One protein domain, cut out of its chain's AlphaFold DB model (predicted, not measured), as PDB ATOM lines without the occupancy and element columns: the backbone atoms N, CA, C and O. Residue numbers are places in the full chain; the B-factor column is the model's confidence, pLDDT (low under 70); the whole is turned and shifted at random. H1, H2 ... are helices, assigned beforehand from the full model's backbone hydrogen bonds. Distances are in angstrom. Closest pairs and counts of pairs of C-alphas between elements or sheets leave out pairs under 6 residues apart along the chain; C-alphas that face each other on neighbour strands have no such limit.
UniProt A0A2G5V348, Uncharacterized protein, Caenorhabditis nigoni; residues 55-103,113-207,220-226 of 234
ATOM      1  N   SER A  55     449.085 311.181 458.885       92.31
ATOM      2  CA  SER A  55     449.571 311.038 460.251       92.31
ATOM      3  C   SER A  55     450.870 311.814 460.457       92.31
ATOM      4  O   SER A  55     451.529 312.221 459.506       92.31
ATOM      5  N   ASP A  56     451.266 311.989 461.716       92.06
ATOM      6  CA  ASP A  56     452.559 312.587 462.048       92.06
ATOM      7  C   ASP A  56     453.726 311.809 461.428       92.06
ATOM      8  O   ASP A  56     454.635 312.422 460.877       92.06
ATOM      9  N   ALA A  57     453.653 310.474 461.417       94.38
ATOM     10  CA  ALA A  57     454.661 309.624 460.790       94.38
ATOM     11  C   ALA A  57     454.766 309.846 459.272       94.38
ATOM     12  O   ALA A  57     455.868 309.796 458.738       94.38
ATOM     13  N   ASP A  58     453.655 310.137 458.585       95.50
ATOM     14  CA  ASP A  58     453.686 310.442 457.149       95.50
ATOM     15  C   ASP A  58     454.472 311.736 456.883       95.50
ATOM     16  O   ASP A  58     455.316 311.782 455.989       95.50
ATOM     17  N   TYR A  59     454.253 312.778 457.695       95.06
ATOM     18  CA  TYR A  59     455.013 314.025 457.585       95.06
ATOM     19  C   TYR A  59     456.492 313.828 457.930       95.06
ATOM     20  O   TYR A  59     457.353 314.335 457.217       95.06
ATOM     21  N   GLU A  60     456.809 313.086 458.996       95.38
ATOM     22  CA  GLU A  60     458.205 312.783 459.341       95.38
ATOM     23  C   GLU A  60     458.889 312.015 458.199       95.38
ATOM     24  O   GLU A  60     459.988 312.392 457.785       95.38
ATOM     25  N   GLN A  61     458.207 311.036 457.592       96.12
ATOM     26  CA  GLN A  61     458.718 310.264 456.460       96.12
ATOM     27  C   GLN A  61     459.017 311.134 455.231       96.12
ATOM     28  O   GLN A  61     460.073 310.955 454.624       96.12
ATOM     29  N   MET A  62     458.161 312.109 454.895       94.94
ATOM     30  CA  MET A  62     458.425 313.082 453.815       94.94
ATOM     31  C   MET A  62     459.734 313.859 454.021       94.94
ATOM     32  O   MET A  62     460.318 314.362 453.067       94.94
ATOM     33  N   THR A  63     460.208 313.947 455.265       92.19
ATOM     34  CA  THR A  63     461.470 314.606 455.623       92.19
ATOM     35  C   THR A  63     462.622 313.639 455.869       92.19
ATOM     36  O   THR A  63     463.612 314.017 456.488       92.19
ATOM     37  N   GLY A  64     462.498 312.376 455.454       92.31
ATOM     38  CA  GLY A  64     463.500 311.343 455.732       92.31
ATOM     39  C   GLY A  64     463.619 311.001 457.221       92.31
ATOM     40  O   GLY A  64     464.628 310.453 457.650       92.31
ATOM     41  N   ASN A  65     462.598 311.332 458.018       93.75
ATOM     42  CA  ASN A  65     462.566 311.229 459.479       93.75
ATOM     43  C   ASN A  65     463.615 312.087 460.213       93.75
ATOM     44  O   ASN A  65     463.882 311.857 461.393       93.75
ATOM     45  N   TYR A  66     464.185 313.100 459.550       90.81
ATOM     46  CA  TYR A  66     465.121 314.038 460.180       90.81
ATOM     47  C   TYR A  66     464.415 315.123 461.000       90.81
ATOM     48  O   TYR A  66     465.005 315.699 461.914       90.81
ATOM     49  N   VAL A  67     463.149 315.412 460.684       90.69
ATOM     50  CA  VAL A  67     462.377 316.506 461.275       90.69
ATOM     51  C   VAL A  67     461.126 315.953 461.948       90.69
ATOM     52  O   VAL A  67     460.455 315.078 461.412       90.69
ATOM     53  N   LYS A  68     460.792 316.478 463.134       92.38
ATOM     54  CA  LYS A  68     459.582 316.084 463.871       92.38
ATOM     55  C   LYS A  68     458.313 316.688 463.292       92.38
ATOM     56  O   LYS A  68     458.339 317.792 462.751       92.38
ATOM     57  N   ALA A  69     457.196 315.986 463.482       89.38
ATOM     58  CA  ALA A  69     455.917 316.238 462.822       89.38
ATOM     59  C   ALA A  69     455.480 317.711 462.764       89.38
ATOM     60  O   ALA A  69     455.023 318.170 461.722       89.38
ATOM     61  N   PHE A  70     455.651 318.479 463.847       87.19
ATOM     62  CA  PHE A  70     455.293 319.902 463.866       87.19
ATOM     63  C   PHE A  70     456.041 320.718 462.797       87.19
ATOM     64  O   PHE A  70     455.421 321.440 462.021       87.19
ATOM     65  N   LEU A  71     457.364 320.562 462.723       89.00
ATOM     66  CA  LEU A  71     458.200 321.234 461.728       89.00
ATOM     67  C   LEU A  71     458.043 320.587 460.344       89.00
ATOM     68  O   LEU A  71     458.000 321.294 459.337       89.00
ATOM     69  N   ALA A  72     457.887 319.260 460.300       92.81
ATOM     70  CA  ALA A  72     457.702 318.497 459.069       92.81
ATOM     71  C   ALA A  72     456.436 318.932 458.306       92.81
ATOM     72  O   ALA A  72     456.466 319.100 457.090       92.81
ATOM     73  N   ARG A  73     455.341 319.219 459.022       90.94
ATOM     74  CA  ARG A  73     454.112 319.802 458.453       90.94
ATOM     75  C   ARG A  73     454.364 321.156 457.790       90.94
ATOM     76  O   ARG A  73     453.799 321.430 456.735       90.94
ATOM     77  N   GLY A  74     455.203 321.998 458.394       88.12
ATOM     78  CA  GLY A  74     455.567 323.300 457.834       88.12
ATOM     79  C   GLY A  74     456.289 323.160 456.496       88.12
ATOM     80  O   GLY A  74     455.858 323.735 455.500       88.12
ATOM     81  N   VAL A  75     457.339 322.336 456.452       89.00
ATOM     82  CA  VAL A  75     458.149 322.153 455.233       89.00
ATOM     83  C   VAL A  75     457.418 321.376 454.136       89.00
ATOM     84  O   VAL A  75     457.601 321.679 452.959       89.00
ATOM     85  N   ALA A  76     456.530 320.438 454.487       91.00
ATOM     86  CA  ALA A  76     455.754 319.664 453.514       91.00
ATOM     87  C   ALA A  76     454.896 320.551 452.596       91.00
ATOM     88  O   ALA A  76     454.761 320.249 451.413       91.00
ATOM     89  N   ASN A  77     454.394 321.686 453.100       87.50
ATOM     90  CA  ASN A  77     453.636 322.649 452.293       87.50
ATOM     91  C   ASN A  77     454.466 323.296 451.171       87.50
ATOM     92  O   ASN A  77     453.889 323.779 450.203       87.50
ATOM     93  N   VAL A  78     455.797 323.300 451.288       87.56
ATOM     94  CA  VAL A  78     456.713 323.797 450.250       87.56
ATOM     95  C   VAL A  78     457.199 322.643 449.372       87.56
ATOM     96  O   VAL A  78     457.272 322.769 448.153       87.56
ATOM     97  N   TRP A  79     457.527 321.499 449.975       91.38
ATOM     98  CA  TRP A  79     458.178 320.401 449.258       91.38
ATOM     99  C   TRP A  79     457.217 319.570 448.412       91.38
ATOM    100  O   TRP A  79     457.608 319.122 447.335       91.38
ATOM    101  N   VAL A  80     455.977 319.358 448.862       94.00
ATOM    102  CA  VAL A  80     454.995 318.551 448.120       94.00
ATOM    103  C   VAL A  80     454.631 319.196 446.778       94.00
ATOM    104  O   VAL A  80     454.764 318.498 445.773       94.00
ATOM    105  N   PRO A  81     454.267 320.494 446.696       91.69
ATOM    106  CA  PRO A  81     453.987 321.141 445.412       91.69
ATOM    107  C   PRO A  81     455.153 321.053 444.419       91.69
ATOM    108  O   PRO A  81     454.962 320.688 443.261       91.69
ATOM    109  N   GLU A  82     456.381 321.311 444.880       89.88
ATOM    110  CA  GLU A  82     457.574 321.214 444.033       89.88
ATOM    111  C   GLU A  82     457.815 319.774 443.545       89.88
ATOM    112  O   GLU A  82     458.151 319.540 442.383       89.88
ATOM    113  N   SER A  83     457.596 318.788 444.416       93.00
ATOM    114  CA  SER A  83     457.728 317.368 444.070       93.00
ATOM    115  C   SER A  83     456.696 316.939 443.030       93.00
ATOM    116  O   SER A  83     457.039 316.242 442.077       93.00
ATOM    117  N   VAL A  84     455.446 317.393 443.169       95.38
ATOM    118  CA  VAL A  84     454.379 317.161 442.186       95.38
ATOM    119  C   VAL A  84     454.740 317.784 440.836       95.38
ATOM    120  O   VAL A  84     454.595 317.117 439.809       95.38
ATOM    121  N   ALA A  85     455.264 319.015 440.827       92.44
ATOM    122  CA  ALA A  85     455.703 319.682 439.603       92.44
ATOM    123  C   ALA A  85     456.767 318.854 438.866       92.44
ATOM    124  O   ALA A  85     456.666 318.594 437.665       92.44
ATOM    125  N   ILE A  86     457.757 318.356 439.607       92.06
ATOM    126  CA  ILE A  86     458.852 317.566 439.041       92.06
ATOM    127  C   ILE A  86     458.394 316.201 438.551       92.06
ATOM    128  O   ILE A  86     458.878 315.756 437.512       92.06
ATOM    129  N   ILE A  87     457.451 315.547 439.231       95.44
ATOM    130  CA  ILE A  87     456.839 314.319 438.707       95.44
ATOM    131  C   ILE A  87     456.212 314.597 437.334       95.44
ATOM    132  O   ILE A  87     456.452 313.836 436.396       95.44
ATOM    133  N   GLY A  88     455.474 315.701 437.186       95.12
ATOM    134  CA  GLY A  88     454.884 316.083 435.903       95.12
ATOM    135  C   GLY A  88     455.930 316.329 434.812       95.12
ATOM    136  O   GLY A  88     455.804 315.798 433.712       95.12
ATOM    137  N   PHE A  89     457.016 317.040 435.117       93.56
ATOM    138  CA  PHE A  89     458.117 317.248 434.164       93.56
ATOM    139  C   PHE A  89     458.825 315.951 433.768       93.56
ATOM    140  O   PHE A  89     459.098 315.722 432.589       93.56
ATOM    141  N   GLN A  90     459.061 315.055 434.730       94.25
ATOM    142  CA  GLN A  90     459.625 313.734 434.461       94.25
ATOM    143  C   GLN A  90     458.745 312.927 433.502       94.25
ATOM    144  O   GLN A  90     459.269 312.304 432.580       94.25
ATOM    145  N   GLU A  91     457.424 312.919 433.696       95.88
ATOM    146  CA  GLU A  91     456.513 312.208 432.795       95.88
ATOM    147  C   GLU A  91     456.428 312.869 431.416       95.88
ATOM    148  O   GLU A  91     456.417 312.165 430.406       95.88
ATOM    149  N   MET A  92     456.456 314.201 431.346       94.56
ATOM    150  CA  MET A  92     456.443 314.916 430.070       94.56
ATOM    151  C   MET A  92     457.696 314.614 429.243       94.56
ATOM    152  O   MET A  92     457.585 314.237 428.076       94.56
ATOM    153  N   ARG A  93     458.887 314.686 429.855       94.69
ATOM    154  CA  ARG A  93     460.152 314.320 429.198       94.69
ATOM    155  C   ARG A  93     460.133 312.877 428.689       94.69
ATOM    156  O   ARG A  93     460.582 312.631 427.573       94.69
ATOM    157  N   LYS A  94     459.567 311.932 429.453       94.00
ATOM    158  CA  LYS A  94     459.424 310.527 429.023       94.00
ATOM    159  C   LYS A  94     458.547 310.383 427.781       94.00
ATOM    160  O   LYS A  94     458.925 309.651 426.868       94.00
ATOM    161  N   VAL A  95     457.399 311.061 427.737       93.19
ATOM    162  CA  VAL A  95     456.481 311.016 426.584       93.19
ATOM    163  C   VAL A  95     457.118 311.651 425.348       93.19
ATOM    164  O   VAL A  95     457.058 311.070 424.267       93.19
ATOM    165  N   LEU A  96     457.820 312.772 425.528       93.31
ATOM    166  CA  LEU A  96     458.560 313.472 424.473       93.31
ATOM    167  C   LEU A  96     459.860 312.765 424.051       93.31
ATOM    168  O   LEU A  96     460.490 313.171 423.077       93.31
ATOM    169  N   LYS A  97     460.267 311.706 424.765       93.56
ATOM    170  CA  LYS A  97     461.545 310.995 424.586       93.56
ATOM    171  C   LYS A  97     462.766 311.919 424.710       93.56
ATOM    172  O   LYS A  97     463.787 311.683 424.066       93.56
ATOM    173  N   PHE A  98     462.658 312.957 425.532       93.50
ATOM    174  CA  PHE A  98     463.764 313.853 425.851       93.50
ATOM    175  C   PHE A  98     464.664 313.250 426.923       93.50
ATOM    176  O   PHE A  98     464.266 312.373 427.698       93.50
ATOM    177  N   SER A  99     465.890 313.749 426.976       92.50
ATOM    178  CA  SER A  99     466.856 313.419 428.010       92.50
ATOM    179  C   SER A  99     466.293 313.778 429.389       92.50
ATOM    180  O   SER A  99     465.463 314.689 429.511       92.50
ATOM    181  N   PRO A 100     466.724 313.087 430.458       85.94
ATOM    182  CA  PRO A 100     466.409 313.498 431.820       85.94
ATOM    183  C   PRO A 100     466.779 314.971 432.062       85.94
ATOM    184  O   PRO A 100     467.714 315.470 431.430       85.94
ATOM    185  N   PRO A 101     466.074 315.667 432.969       73.94
ATOM    186  CA  PRO A 101     466.370 317.063 433.253       73.94
ATOM    187  C   PRO A 101     467.816 317.223 433.725       73.94
ATOM    188  O   PRO A 101     468.365 316.365 434.424       73.94
ATOM    189  N   HIS A 102     468.421 318.347 433.343       69.38
ATOM    190  CA  HIS A 102     469.731 318.758 433.836       69.38
ATOM    191  C   HIS A 102     469.715 318.896 435.372       69.38
ATOM    192  O   HIS A 102     468.657 318.917 436.003       69.38
ATOM    193  N   THR A 103     470.900 319.001 435.986       68.00
ATOM    194  CA  THR A 103     471.046 319.272 437.428       68.00
ATOM    195  C   THR A 103     470.087 320.363 437.889       68.00
ATOM    196  O   THR A 103     469.921 321.346 437.171       68.00
ATOM    197  N   THR A 113     462.513 335.261 425.723       87.88
ATOM    198  CA  THR A 113     462.399 336.229 424.634       87.88
ATOM    199  C   THR A 113     462.126 335.511 423.313       87.88
ATOM    200  O   THR A 113     462.524 334.362 423.112       87.88
ATOM    201  N   SER A 114     461.506 336.205 422.356       87.81
ATOM    202  CA  SER A 114     461.283 335.649 421.015       87.81
ATOM    203  C   SER A 114     462.587 335.215 420.336       87.81
ATOM    204  O   SER A 114     462.590 334.229 419.607       87.81
ATOM    205  N   ALA A 115     463.697 335.914 420.601       91.12
ATOM    206  CA  ALA A 115     465.011 335.571 420.064       91.12
ATOM    207  C   ALA A 115     465.554 334.253 420.647       91.12
ATOM    208  O   ALA A 115     466.004 333.403 419.883       91.12
ATOM    209  N   GLU A 116     465.457 334.041 421.968       89.81
ATOM    210  CA  GLU A 116     465.826 332.761 422.604       89.81
ATOM    211  C   GLU A 116     464.950 331.602 422.091       89.81
ATOM    212  O   GLU A 116     465.432 330.508 421.816       89.81
ATOM    213  N   MET A 117     463.651 331.848 421.902       88.38
ATOM    214  CA  MET A 117     462.710 330.838 421.397       88.38
ATOM    215  C   MET A 117     462.993 330.450 419.936       88.38
ATOM    216  O   MET A 117     462.807 329.294 419.536       88.38
ATOM    217  N   GLN A 118     463.452 331.414 419.131       88.62
ATOM    218  CA  GLN A 118     463.873 331.195 417.746       88.62
ATOM    219  C   GLN A 118     465.231 330.492 417.660       88.62
ATOM    220  O   GLN A 118     465.411 329.662 416.771       88.62
ATOM    221  N   SER A 119     466.161 330.778 418.577       91.56
ATOM    222  CA  SER A 119     467.496 330.167 418.581       91.56
ATOM    223  C   SER A 119     467.500 328.708 419.044       91.56
ATOM    224  O   SER A 119     468.408 327.962 418.679       91.56
ATOM    225  N   ALA A 120     466.478 328.268 419.787       92.38
ATOM    226  CA  ALA A 120     466.281 326.863 420.129       92.38
ATOM    227  C   ALA A 120     466.018 326.024 418.863       92.38
ATOM    228  O   ALA A 120     464.908 326.006 418.327       92.38
ATOM    229  N   SER A 121     467.044 325.342 418.358       91.00
ATOM    230  CA  SER A 121     467.000 324.626 417.076       91.00
ATOM    231  C   SER A 121     466.284 323.275 417.140       91.00
ATOM    232  O   SER A 121     465.826 322.784 416.110       91.00
ATOM    233  N   THR A 122     466.149 322.689 418.330       94.38
ATOM    234  CA  THR A 122     465.465 321.408 418.550       94.38
ATOM    235  C   THR A 122     464.262 321.574 419.483       94.38
ATOM    236  O   THR A 122     464.230 322.510 420.289       94.38
ATOM    237  N   PRO A 123     463.263 320.675 419.413       94.81
ATOM    238  CA  PRO A 123     462.149 320.662 420.361       94.81
ATOM    239  C   PRO A 123     462.602 320.488 421.816       94.81
ATOM    240  O   PRO A 123     462.049 321.127 422.703       94.81
ATOM    241  N   GLU A 124     463.640 319.685 422.055       94.56
ATOM    242  CA  GLU A 124     464.212 319.480 423.390       94.56
ATOM    243  C   GLU A 124     464.881 320.752 423.923       94.56
ATOM    244  O   GLU A 124     464.574 321.175 425.030       94.56
ATOM    245  N   ALA A 125     465.692 321.446 423.114       92.62
ATOM    246  CA  ALA A 125     466.280 322.727 423.516       92.62
ATOM    247  C   ALA A 125     465.206 323.801 423.764       92.62
ATOM    248  O   ALA A 125     465.343 324.648 424.649       92.62
ATOM    249  N   TYR A 126     464.119 323.765 422.988       93.62
ATOM    250  CA  TYR A 126     462.964 324.639 423.184       93.62
ATOM    251  C   TYR A 126     462.227 324.320 424.490       93.62
ATOM    252  O   TYR A 126     461.818 325.233 425.207       93.62
ATOM    253  N   TYR A 127     462.091 323.040 424.832       92.69
ATOM    254  CA  TYR A 127     461.524 322.605 426.101       92.69
ATOM    255  C   TYR A 127     462.407 322.981 427.294       92.69
ATOM    256  O   TYR A 127     461.908 323.589 428.236       92.69
ATOM    257  N   ASP A 128     463.711 322.709 427.229       90.38
ATOM    258  CA  ASP A 128     464.686 323.034 428.279       90.38
ATOM    259  C   ASP A 128     464.672 324.530 428.625       90.38
ATOM    260  O   ASP A 128     464.712 324.913 429.797       90.38
ATOM    261  N   LEU A 129     464.550 325.388 427.606       88.94
ATOM    262  CA  LEU A 129     464.425 326.834 427.781       88.94
ATOM    263  C   LEU A 129     463.186 327.210 428.606       88.94
ATOM    264  O   LEU A 129     463.222 328.191 429.348       88.94
ATOM    265  N   ARG A 130     462.094 326.453 428.469       88.56
ATOM    266  CA  ARG A 130     460.798 326.749 429.085       88.56
ATOM    267  C   ARG A 130     460.597 326.076 430.431       88.56
ATOM    268  O   ARG A 130     460.041 326.727 431.304       88.56
ATOM    269  N   GLU A 131     461.034 324.832 430.617       87.56
ATOM    270  CA  GLU A 131     460.761 324.004 431.805       87.56
ATOM    271  C   GLU A 131     461.109 324.726 433.118       87.56
ATOM    272  O   GLU A 131     460.298 324.785 434.041       87.56
ATOM    273  N   ASN A 132     462.275 325.379 433.179       77.50
ATOM    274  CA  ASN A 132     462.708 326.123 434.370       77.50
ATOM    275  C   ASN A 132     462.006 327.475 434.563       77.50
ATOM    276  O   ASN A 132     462.215 328.128 435.582       77.50
ATOM    277  N   ARG A 133     461.166 327.883 433.610       82.44
ATOM    278  CA  ARG A 133     460.389 329.130 433.601       82.44
ATOM    279  C   ARG A 133     458.878 328.872 433.690       82.44
ATOM    280  O   ARG A 133     458.083 329.798 433.544       82.44
ATOM    281  N   ILE A 134     458.465 327.624 433.926       80.81
ATOM    282  CA  ILE A 134     457.069 327.270 434.197       80.81
ATOM    283  C   ILE A 134     456.735 327.666 435.642       80.81
ATOM    284  O   ILE A 134     457.422 327.251 436.573       80.81
ATOM    285  N   ALA A 135     455.658 328.437 435.818       72.94
ATOM    286  CA  ALA A 135     455.280 329.083 437.083       72.94
ATOM    287  C   ALA A 135     454.963 328.125 438.249       72.94
ATOM    288  O   ALA A 135     454.853 328.556 439.391       72.94
ATOM    289  N   SER A 136     454.806 326.826 437.984       73.81
ATOM    290  CA  SER A 136     454.626 325.803 439.022       73.81
ATOM    291  C   SER A 136     455.892 325.538 439.844       73.81
ATOM    292  O   SER A 136     455.825 324.845 440.857       73.81
ATOM    293  N   ARG A 137     457.058 326.000 439.377       73.88
ATOM    294  CA  ARG A 137     458.336 325.837 440.072       73.88
ATOM    295  C   ARG A 137     458.508 326.946 441.097       73.88
ATOM    296  O   ARG A 137     458.305 328.117 440.797       73.88
ATOM    297  N   HIS A 138     458.914 326.583 442.303       69.06
ATOM    298  CA  HIS A 138     459.152 327.558 443.358       69.06
ATOM    299  C   HIS A 138     460.520 328.224 443.184       69.06
ATOM    300  O   HIS A 138     461.522 327.577 442.863       69.06
ATOM    301  N   SER A 139     460.590 329.519 443.486       64.75
ATOM    302  CA  SER A 139     461.837 330.293 443.479       64.75
ATOM    303  C   SER A 139     462.753 330.012 444.680       64.75
ATOM    304  O   SER A 139     463.907 330.422 444.669       64.75
ATOM    305  N   TYR A 140     462.301 329.238 445.675       61.69
ATOM    306  CA  TYR A 140     463.049 328.921 446.908       61.69
ATOM    307  C   TYR A 140     464.163 327.866 446.752       61.69
ATOM    308  O   TYR A 140     464.619 327.278 447.743       61.69
ATOM    309  N   ALA A 141     464.582 327.573 445.521       61.25
ATOM    310  CA  ALA A 141     465.684 326.657 445.253       61.25
ATOM    311  C   ALA A 141     466.965 327.136 445.960       61.25
ATOM    312  O   ALA A 141     467.413 328.262 445.753       61.25
ATOM    313  N   GLY A 142     467.545 326.274 446.801       60.91
ATOM    314  CA  GLY A 142     468.745 326.574 447.593       60.91
ATOM    315  C   GLY A 142     468.500 327.124 449.005       60.91
ATOM    316  O   GLY A 142     469.390 326.998 449.840       60.91
ATOM    317  N   GLU A 143     467.313 327.657 449.315       67.25
ATOM    318  CA  GLU A 143     466.964 328.107 450.677       67.25
ATOM    319  C   GLU A 143     466.175 327.045 451.445       67.25
ATOM    320  O   GLU A 143     466.495 326.706 452.583       67.25
ATOM    321  N   TRP A 144     465.150 326.493 450.794       67.81
ATOM    322  CA  TRP A 144     464.247 325.506 451.388       67.81
ATOM    323  C   TRP A 144     464.131 324.236 450.550       67.81
ATOM    324  O   TRP A 144     463.652 323.218 451.044       67.81
ATOM    325  N   LEU A 145     464.580 324.277 449.294       75.56
ATOM    326  CA  LEU A 145     464.473 323.179 448.340       75.56
ATOM    327  C   LEU A 145     465.868 322.700 447.937       75.56
ATOM    328  O   LEU A 145     466.563 323.343 447.148       75.56
ATOM    329  N   PHE A 146     466.251 321.549 448.488       79.44
ATOM    330  CA  PHE A 146     467.416 320.778 448.069       79.44
ATOM    331  C   PHE A 146     466.962 319.548 447.288       79.44
ATOM    332  O   PHE A 146     465.950 318.930 447.622       79.44
ATOM    333  N   GLN A 147     467.753 319.140 446.294       81.94
ATOM    334  CA  GLN A 147     467.423 318.011 445.421       81.94
ATOM    335  C   GLN A 147     467.107 316.719 446.198       81.94
ATOM    336  O   GLN A 147     466.173 316.007 445.842       81.94
ATOM    337  N   HIS A 148     467.845 316.429 447.274       85.38
ATOM    338  CA  HIS A 148     467.622 315.227 448.084       85.38
ATOM    339  C   HIS A 148     466.298 315.266 448.868       85.38
ATOM    340  O   HIS A 148     465.634 314.237 448.988       85.38
ATOM    341  N   ASN A 149     465.875 316.443 449.343       87.81
ATOM    342  CA  ASN A 149     464.589 316.606 450.031       87.81
ATOM    343  C   ASN A 149     463.434 316.321 449.073       87.81
ATOM    344  O   ASN A 149     462.521 315.568 449.391       87.81
ATOM    345  N   VAL A 150     463.515 316.878 447.866       88.62
ATOM    346  CA  VAL A 150     462.490 316.684 446.840       88.62
ATOM    347  C   VAL A 150     462.457 315.237 446.359       88.62
ATOM    348  O   VAL A 150     461.379 314.669 446.232       88.62
ATOM    349  N   ALA A 151     463.614 314.593 446.180       91.44
ATOM    350  CA  ALA A 151     463.671 313.166 445.867       91.44
ATOM    351  C   ALA A 151     462.972 312.311 446.941       91.44
ATOM    352  O   ALA A 151     462.159 311.458 446.602       91.44
ATOM    353  N   THR A 152     463.213 312.604 448.224       94.88
ATOM    354  CA  THR A 152     462.571 311.899 449.350       94.88
ATOM    355  C   THR A 152     461.046 312.037 449.316       94.88
ATOM    356  O   THR A 152     460.316 311.067 449.523       94.88
ATOM    357  N   VAL A 153     460.533 313.234 449.017       95.44
ATOM    358  CA  VAL A 153     459.085 313.459 448.909       95.44
ATOM    359  C   VAL A 153     458.503 312.783 447.668       95.44
ATOM    360  O   VAL A 153     457.421 312.209 447.756       95.44
ATOM    361  N   ILE A 154     459.208 312.788 446.532       95.94
ATOM    362  CA  ILE A 154     458.790 312.041 445.335       95.94
ATOM    363  C   ILE A 154     458.666 310.548 445.652       95.94
ATOM    364  O   ILE A 154     457.647 309.954 445.313       95.94
ATOM    365  N   GLU A 155     459.635 309.954 446.352       97.25
ATOM    366  CA  GLU A 155     459.570 308.548 446.775       97.25
ATOM    367  C   GLU A 155     458.354 308.270 447.669       97.25
ATOM    368  O   GLU A 155     457.638 307.288 447.461       97.25
ATOM    369  N   PHE A 156     458.074 309.157 448.631       97.38
ATOM    370  CA  PHE A 156     456.871 309.064 449.456       97.38
ATOM    371  C   PHE A 156     455.593 309.118 448.604       97.38
ATOM    372  O   PHE A 156     454.697 308.288 448.777       97.38
ATOM    373  N   LEU A 157     455.497 310.083 447.683       97.88
ATOM    374  CA  LEU A 157     454.325 310.271 446.828       97.88
ATOM    375  C   LEU A 157     454.130 309.099 445.863       97.88
ATOM    376  O   LEU A 157     453.004 308.638 445.720       97.88
ATOM    377  N   ASP A 158     455.191 308.569 445.254       97.81
ATOM    378  CA  ASP A 158     455.111 307.400 444.371       97.81
ATOM    379  C   ASP A 158     454.648 306.149 445.135       97.81
ATOM    380  O   ASP A 158     453.852 305.363 444.618       97.81
ATOM    381  N   ALA A 159     455.099 305.975 446.382       97.12
ATOM    382  CA  ALA A 159     454.680 304.857 447.223       97.12
ATOM    383  C   ALA A 159     453.226 304.990 447.701       97.12
ATOM    384  O   ALA A 159     452.492 304.000 447.766       97.12
ATOM    385  N   ARG A 160     452.803 306.205 448.069       96.56
ATOM    386  CA  ARG A 160     451.502 306.443 448.703       96.56
ATOM    387  C   ARG A 160     450.385 306.751 447.708       96.56
ATOM    388  O   ARG A 160     449.246 306.351 447.933       96.56
ATOM    389  N   PHE A 161     450.717 307.448 446.630       97.06
ATOM    390  CA  PHE A 161     449.801 307.977 445.622       97.06
ATOM    391  C   PHE A 161     450.358 307.745 444.206       97.06
ATOM    392  O   PHE A 161     450.551 308.701 443.448       97.06
ATOM    393  N   PRO A 162     450.576 306.480 443.791       96.81
ATOM    394  CA  PRO A 162     451.103 306.172 442.458       96.81
ATOM    395  C   PRO A 162     450.222 306.719 441.320       96.81
ATOM    396  O   PRO A 162     450.687 306.885 440.188       96.81
ATOM    397  N   SER A 163     448.954 307.040 441.605       96.88
ATOM    398  CA  SER A 163     448.043 307.676 440.659       96.88
ATOM    399  C   SER A 163     448.494 309.067 440.211       96.88
ATOM    400  O   SER A 163     448.182 309.433 439.084       96.88
ATOM    401  N   ILE A 164     449.298 309.807 440.988       97.75
ATOM    402  CA  ILE A 164     449.847 311.113 440.569       97.75
ATOM    403  C   ILE A 164     450.633 310.976 439.263       97.75
ATOM    404  O   ILE A 164     450.348 311.657 438.276       97.75
ATOM    405  N   ARG A 165     451.581 310.037 439.228       96.62
ATOM    406  CA  ARG A 165     452.389 309.763 438.037       96.62
ATOM    407  C   ARG A 165     451.530 309.242 436.886       96.62
ATOM    408  O   ARG A 165     451.726 309.633 435.736       96.62
ATOM    409  N   ALA A 166     450.550 308.393 437.194       95.31
ATOM    410  CA  ALA A 166     449.633 307.854 436.195       95.31
ATOM    411  C   ALA A 166     448.756 308.938 435.543       95.31
ATOM    412  O   ALA A 166     448.537 308.867 434.336       95.31
ATOM    413  N   MET A 167     448.282 309.930 436.303       96.06
ATOM    414  CA  MET A 167     447.468 311.040 435.793       96.06
ATOM    415  C   MET A 167     448.253 311.889 434.790       96.06
ATOM    416  O   MET A 167     447.783 312.072 433.670       96.06
ATOM    417  N   PHE A 168     449.470 312.321 435.144       96.00
ATOM    418  CA  PHE A 168     450.339 313.049 434.211       96.00
ATOM    419  C   PHE A 168     450.629 312.234 432.952       96.00
ATOM    420  O   PHE A 168     450.420 312.711 431.840       96.00
ATOM    421  N   LYS A 169     451.055 310.976 433.117       94.25
ATOM    422  CA  LYS A 169     451.358 310.098 431.986       94.25
ATOM    423  C   LYS A 169     450.164 309.943 431.041       94.25
ATOM    424  O   LYS A 169     450.332 310.110 429.837       94.25
ATOM    425  N   LYS A 170     448.975 309.634 431.570       92.25
ATOM    426  CA  LYS A 170     447.756 309.459 430.764       92.25
ATOM    427  C   LYS A 170     447.387 310.740 430.015       92.25
ATOM    428  O   LYS A 170     447.078 310.659 428.831       92.25
ATOM    429  N   ALA A 171     447.453 311.896 430.678       91.88
ATOM    430  CA  ALA A 171     447.142 313.184 430.061       91.88
ATOM    431  C   ALA A 171     448.090 313.497 428.893       91.88
ATOM    432  O   ALA A 171     447.650 313.837 427.795       91.88
ATOM    433  N   PHE A 172     449.394 313.285 429.082       93.31
ATOM    434  CA  PHE A 172     450.374 313.514 428.023       93.31
ATOM    435  C   PHE A 172     450.262 312.505 426.880       93.31
ATOM    436  O   PHE A 172     450.306 312.908 425.723       93.31
ATOM    437  N   GLU A 173     450.066 311.214 427.168       91.06
ATOM    438  CA  GLU A 173     449.869 310.189 426.130       91.06
ATOM    439  C   GLU A 173     448.576 310.420 425.320       91.06
ATOM    440  O   GLU A 173     448.519 310.031 424.154       91.06
ATOM    441  N   ALA A 174     447.557 311.070 425.898       87.94
ATOM    442  CA  ALA A 174     446.328 311.437 425.191       87.94
ATOM    443  C   ALA A 174     446.525 312.607 424.209       87.94
ATOM    444  O   ALA A 174     445.899 312.622 423.150       87.94
ATOM    445  N   LYS A 175     447.393 313.574 424.539       86.56
ATOM    446  CA  LYS A 175     447.722 314.717 423.665       86.56
ATOM    447  C   LYS A 175     448.875 314.438 422.700       86.56
ATOM    448  O   LYS A 175     448.961 315.094 421.670       86.56
ATOM    449  N   HIS A 176     449.735 313.475 423.019       87.00
ATOM    450  CA  HIS A 176     450.829 313.028 422.166       87.00
ATOM    451  C   HIS A 176     450.936 311.493 422.178       87.00
ATOM    452  O   HIS A 176     451.676 310.912 422.984       87.00
ATOM    453  N   PRO A 177     450.183 310.814 421.294       73.75
ATOM    454  CA  PRO A 177     450.276 309.377 421.108       73.75
ATOM    455  C   PRO A 177     451.697 308.904 420.783       73.75
ATOM    456  O   PRO A 177     452.516 309.587 420.166       73.75
ATOM    457  N   LYS A 178     452.003 307.666 421.179       74.94
ATOM    458  CA  LYS A 178     453.341 307.086 421.005       74.94
ATOM    459  C   LYS A 178     453.773 307.088 419.535       74.94
ATOM    460  O   LYS A 178     453.082 306.535 418.687       74.94
ATOM    461  N   ASN A 179     455.006 307.547 419.303       71.75
ATOM    462  CA  ASN A 179     455.715 307.554 418.010       71.75
ATOM    463  C   ASN A 179     455.314 308.659 417.031       71.75
ATOM    464  O   ASN A 179     455.741 308.617 415.878       71.75
ATOM    465  N   GLU A 180     454.571 309.659 417.487       81.06
ATOM    466  CA  GLU A 180     454.410 310.889 416.727       81.06
ATOM    467  C   GLU A 180     455.701 311.720 416.706       81.06
ATOM    468  O   GLU A 180     456.583 311.586 417.560       81.06
ATOM    469  N   VAL A 181     455.827 312.562 415.681       88.62
ATOM    470  CA  VAL A 181     456.942 313.502 415.564       88.62
ATOM    471  C   VAL A 181     456.771 314.579 416.628       88.62
ATOM    472  O   VAL A 181     455.718 315.199 416.727       88.62
ATOM    473  N   VAL A 182     457.822 314.810 417.409       92.81
ATOM    474  CA  VAL A 182     457.855 315.897 418.387       92.81
ATOM    475  C   VAL A 182     458.351 317.158 417.694       92.81
ATOM    476  O   VAL A 182     459.468 317.189 417.178       92.81
ATOM    477  N   ASP A 183     457.539 318.209 417.709       93.12
ATOM    478  CA  ASP A 183     457.926 319.559 417.312       93.12
ATOM    479  C   ASP A 183     457.650 320.568 418.446       93.12
ATOM    480  O   ASP A 183     457.233 320.207 419.550       93.12
ATOM    481  N   LYS A 184     457.915 321.857 418.200       93.06
ATOM    482  CA  LYS A 184     457.693 322.913 419.203       93.06
ATOM    483  C   LYS A 184     456.210 323.102 419.552       93.06
ATOM    484  O   LYS A 184     455.910 323.483 420.680       93.06
ATOM    485  N   LEU A 185     455.297 322.826 418.617       92.25
ATOM    486  CA  LEU A 185     453.856 322.946 418.840       92.25
ATOM    487  C   LEU A 185     453.368 321.853 419.796       92.25
ATOM    488  O   LEU A 185     452.622 322.150 420.726       92.25
ATOM    489  N   VAL A 186     453.842 320.616 419.622       94.31
ATOM    490  CA  VAL A 186     453.587 319.515 420.565       94.31
ATOM    491  C   VAL A 186     454.105 319.874 421.961       94.31
ATOM    492  O   VAL A 186     453.407 319.676 422.955       94.31
ATOM    493  N   VAL A 187     455.300 320.468 422.051       94.44
ATOM    494  CA  VAL A 187     455.849 320.944 423.332       94.44
ATOM    495  C   VAL A 187     454.944 322.002 423.980       94.44
ATOM    496  O   VAL A 187     454.677 321.922 425.179       94.44
ATOM    497  N   ASP A 188     454.443 322.978 423.214       92.94
ATOM    498  CA  ASP A 188     453.497 323.983 423.718       92.94
ATOM    499  C   ASP A 188     452.202 323.345 424.241       92.94
ATOM    500  O   ASP A 188     451.731 323.709 425.320       92.94
ATOM    501  N   GLN A 189     451.651 322.375 423.508       93.25
ATOM    502  CA  GLN A 189     450.436 321.659 423.898       93.25
ATOM    503  C   GLN A 189     450.619 320.896 425.213       93.25
ATOM    504  O   GLN A 189     449.783 321.030 426.106       93.25
ATOM    505  N   LEU A 190     451.719 320.152 425.374       94.69
ATOM    506  CA  LEU A 190     451.971 319.399 426.606       94.69
ATOM    507  C   LEU A 190     452.276 320.299 427.809       94.69
ATOM    508  O   LEU A 190     451.909 319.948 428.927       94.69
ATOM    509  N   ILE A 191     452.898 321.467 427.611       93.50
ATOM    510  CA  ILE A 191     453.097 322.446 428.695       93.50
ATOM    511  C   ILE A 191     451.762 323.040 429.167       93.50
ATOM    512  O   ILE A 191     451.570 323.236 430.372       93.50
ATOM    513  N   ASN A 192     450.829 323.295 428.248       92.12
ATOM    514  CA  ASN A 192     449.483 323.740 428.613       92.12
ATOM    515  C   ASN A 192     448.733 322.637 429.374       92.12
ATOM    516  O   ASN A 192     448.245 322.892 430.471       92.12
ATOM    517  N   GLU A 193     448.744 321.406 428.854       94.19
ATOM    518  CA  GLU A 193     448.133 320.244 429.515       94.19
ATOM    519  C   GLU A 193     448.720 320.025 430.918       94.19
ATOM    520  O   GLU A 193     447.994 319.827 431.889       94.19
ATOM    521  N   TYR A 194     450.044 320.132 431.062       94.62
ATOM    522  CA  TYR A 194     450.704 320.055 432.363       94.62
ATOM    523  C   TYR A 194     450.157 321.078 433.345       94.62
ATOM    524  O   TYR A 194     449.935 320.722 434.496       94.62
ATOM    525  N   SER A 195     449.951 322.321 432.910       92.31
ATOM    526  CA  SER A 195     449.486 323.385 433.801       92.31
ATOM    527  C   SER A 195     448.103 323.043 434.363       92.31
ATOM    528  O   SER A 195     447.898 323.112 435.572       92.31
ATOM    529  N   GLU A 196     447.197 322.548 433.516       92.75
ATOM    530  CA  GLU A 196     445.850 322.138 433.926       92.75
ATOM    531  C   GLU A 196     445.856 320.939 434.887       92.75
ATOM    532  O   GLU A 196     445.129 320.920 435.884       92.75
ATOM    533  N   ILE A 197     446.673 319.920 434.606       94.69
ATOM    534  CA  ILE A 197     446.758 318.724 435.453       94.69
ATOM    535  C   ILE A 197     447.476 319.026 436.770       94.69
ATOM    536  O   ILE A 197     447.024 318.591 437.832       94.69
ATOM    537  N   PHE A 198     448.563 319.796 436.717       95.19
ATOM    538  CA  PHE A 198     449.307 320.228 437.893       95.19
ATOM    539  C   PHE A 198     448.397 320.978 438.862       95.19
ATOM    540  O   PHE A 198     448.366 320.615 440.031       95.19
ATOM    541  N   GLU A 199     447.605 321.947 438.394       94.38
ATOM    542  CA  GLU A 199     446.689 322.708 439.253       94.38
ATOM    543  C   GLU A 199     445.700 321.808 440.008       94.38
ATOM    544  O   GLU A 199     445.473 321.992 441.208       94.38
ATOM    545  N   LYS A 200     445.146 320.787 439.344       96.31
ATOM    546  CA  LYS A 200     444.209 319.836 439.966       96.31
ATOM    547  C   LYS A 200     444.883 318.970 441.031       96.31
ATOM    548  O   LYS A 200     444.335 318.788 442.126       96.31
ATOM    549  N   ILE A 201     446.065 318.430 440.722       97.31
ATOM    550  CA  ILE A 201     446.824 317.573 441.643       97.31
ATOM    551  C   ILE A 201     447.352 318.398 442.819       97.31
ATOM    552  O   ILE A 201     447.172 318.005 443.971       97.31
ATOM    553  N   ASP A 202     447.957 319.552 442.552       95.50
ATOM    554  CA  ASP A 202     448.470 320.470 443.567       95.50
ATOM    555  C   ASP A 202     447.350 320.910 444.516       95.50
ATOM    556  O   ASP A 202     447.484 320.761 445.729       95.50
ATOM    557  N   SER A 203     446.190 321.314 443.990       96.00
ATOM    558  CA  SER A 203     445.010 321.617 444.808       96.00
ATOM    559  C   SER A 203     444.604 320.436 445.697       96.00
ATOM    560  O   SER A 203     444.458 320.583 446.911       96.00
ATOM    561  N   SER A 204     444.518 319.227 445.134       97.50
ATOM    562  CA  SER A 204     444.139 318.027 445.891       97.50
ATOM    563  C   SER A 204     445.162 317.655 446.970       97.50
ATOM    564  O   SER A 204     444.779 317.249 448.068       97.50
ATOM    565  N   THR A 205     446.460 317.825 446.708       96.81
ATOM    566  CA  THR A 205     447.526 317.575 447.693       96.81
ATOM    567  C   THR A 205     447.603 318.665 448.767       96.81
ATOM    568  O   THR A 205     447.792 318.350 449.943       96.81
ATOM    569  N   LYS A 206     447.360 319.935 448.428       94.38
ATOM    570  CA  LYS A 206     447.181 321.023 449.405       94.38
ATOM    571  C   LYS A 206     445.982 320.760 450.304       94.38
ATOM    572  O   LYS A 206     446.080 320.863 451.526       94.38
ATOM    573  N   GLU A 207     444.863 320.343 449.721       95.12
ATOM    574  CA  GLU A 207     443.687 319.947 450.482       95.12
ATOM    575  C   GLU A 207     443.967 318.724 451.363       95.12
ATOM    576  O   GLU A 207     443.565 318.715 452.524       95.12
ATOM    577  N   ILE A 220     442.344 310.536 467.562       60.38
ATOM    578  CA  ILE A 220     441.855 310.398 468.943       60.38
ATOM    579  C   ILE A 220     441.352 308.973 469.197       60.38
ATOM    580  O   ILE A 220     441.743 308.353 470.182       60.38
ATOM    581  N   VAL A 221     440.555 308.408 468.285       60.38
ATOM    582  CA  VAL A 221     440.067 307.023 468.403       60.38
ATOM    583  C   VAL A 221     441.228 306.019 468.417       60.38
ATOM    584  O   VAL A 221     441.200 305.081 469.211       60.38
ATOM    585  N   ARG A 222     442.279 306.233 467.608       60.31
ATOM    586  CA  ARG A 222     443.498 305.397 467.620       60.31
ATOM    587  C   ARG A 222     444.309 305.529 468.910       60.31
ATOM    588  O   ARG A 222     444.843 304.536 469.396       60.31
ATOM    589  N   MET A 223     444.403 306.730 469.481       62.06
ATOM    590  CA  MET A 223     445.047 306.912 470.783       62.06
ATOM    591  C   MET A 223     444.267 306.192 471.883       62.06
ATOM    592  O   MET A 223     444.853 305.432 472.649       62.06
ATOM    593  N   LEU A 224     442.945 306.360 471.927       65.69
ATOM    594  CA  LEU A 224     442.093 305.713 472.927       65.69
ATOM    595  C   LEU A 224     442.116 304.182 472.812       65.69
ATOM    596  O   LEU A 224     442.142 303.495 473.835       65.69
ATOM    597  N   SER A 225     442.162 303.627 471.596       65.25
ATOM    598  CA  SER A 225     442.282 302.178 471.401       65.25
ATOM    599  C   SER A 225     443.648 301.638 471.840       65.25
ATOM    600  O   SER A 225     443.704 300.587 472.479       65.25
ATOM    601  N   SER A 226     444.732 302.375 471.579       67.06
ATOM    602  CA  SER A 226     446.080 302.036 472.050       67.06
ATOM    603  C   SER A 226     446.159 302.027 473.582       67.06
ATOM    604  O   SER A 226     446.564 301.022 474.171       67.06
TER     605      SER A 226
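AT A GLANCE: This is residues 55 to 103, 113 to 207 and 220 to 226 of the 234 residues of an uncharacterized protein of Caenorhabditis nigoni (UniProt A0A2G5V348). Helices H2, H6 and H7 run side by side as a three-helix bundle; H5 crosses H2 and packs on it, H1 packs on one end of H2, and H4 packs on H7 at the bundle's other end. H8 sticks out free beyond the H1 end. The printed part has 151 residues with eight named helices, H1 to H8 in order, and no named strand: all helix. It is only just compact, close to loose, with a radius of gyration of the C-alphas of 17.6 A, and elongated, spanning 62 by 32 by 22 A.

HOW THE PARTS SIT: Start at H1, residues 56 to 62, which touches residues 69 to 76 alone of H2, residues 69 to 96; their closest C-alphas, Asp 56 and Ala 69, are 5.0 A apart. H2, the hub, touches four helices and has a kink of 46 degrees near residue 76. Next find a helical hairpin, H3, residues 114 to 119, and H4, residues 123 to 131, which only just touch, with 3 pairs of C-alphas within 8 A, Met 117 and Tyr 126 closest at 6.5 A. H5, residues 147 to 160, is about perpendicular to H2, at 84 degrees; the closest C-alphas, Ser 83 and Val 150, are 5.6 A apart. H6, residues 163 to 175, and H7, residues 184 to 207, form a helical hairpin at a shallow tilt of 26 degrees, opposite ways, with Phe 172 and Leu 190 the closest C-alphas at 6.3 A. Every O i to N i+4 pair is within hydrogen-bond range in these helices but H2, with 19 of 24.

IN THESE COORDINATES: Find C-alpha 56 at (452.559, 312.587, 462.048), where H1 begins. H2 runs 38.5 A and H7 34.4 A, ending at C-alpha 207, (443.687, 319.947, 450.482). H8 is residues 220 to 226.

THE WHOLE: Residues 104 to 112 and 208 to 219 are not printed, with C-alpha gaps of 22.9 A and 20.9 A. The link from H4 to H5 is long. Confidence is under 70 at residues 102 to 103, 138 to 144 and 220 to 226.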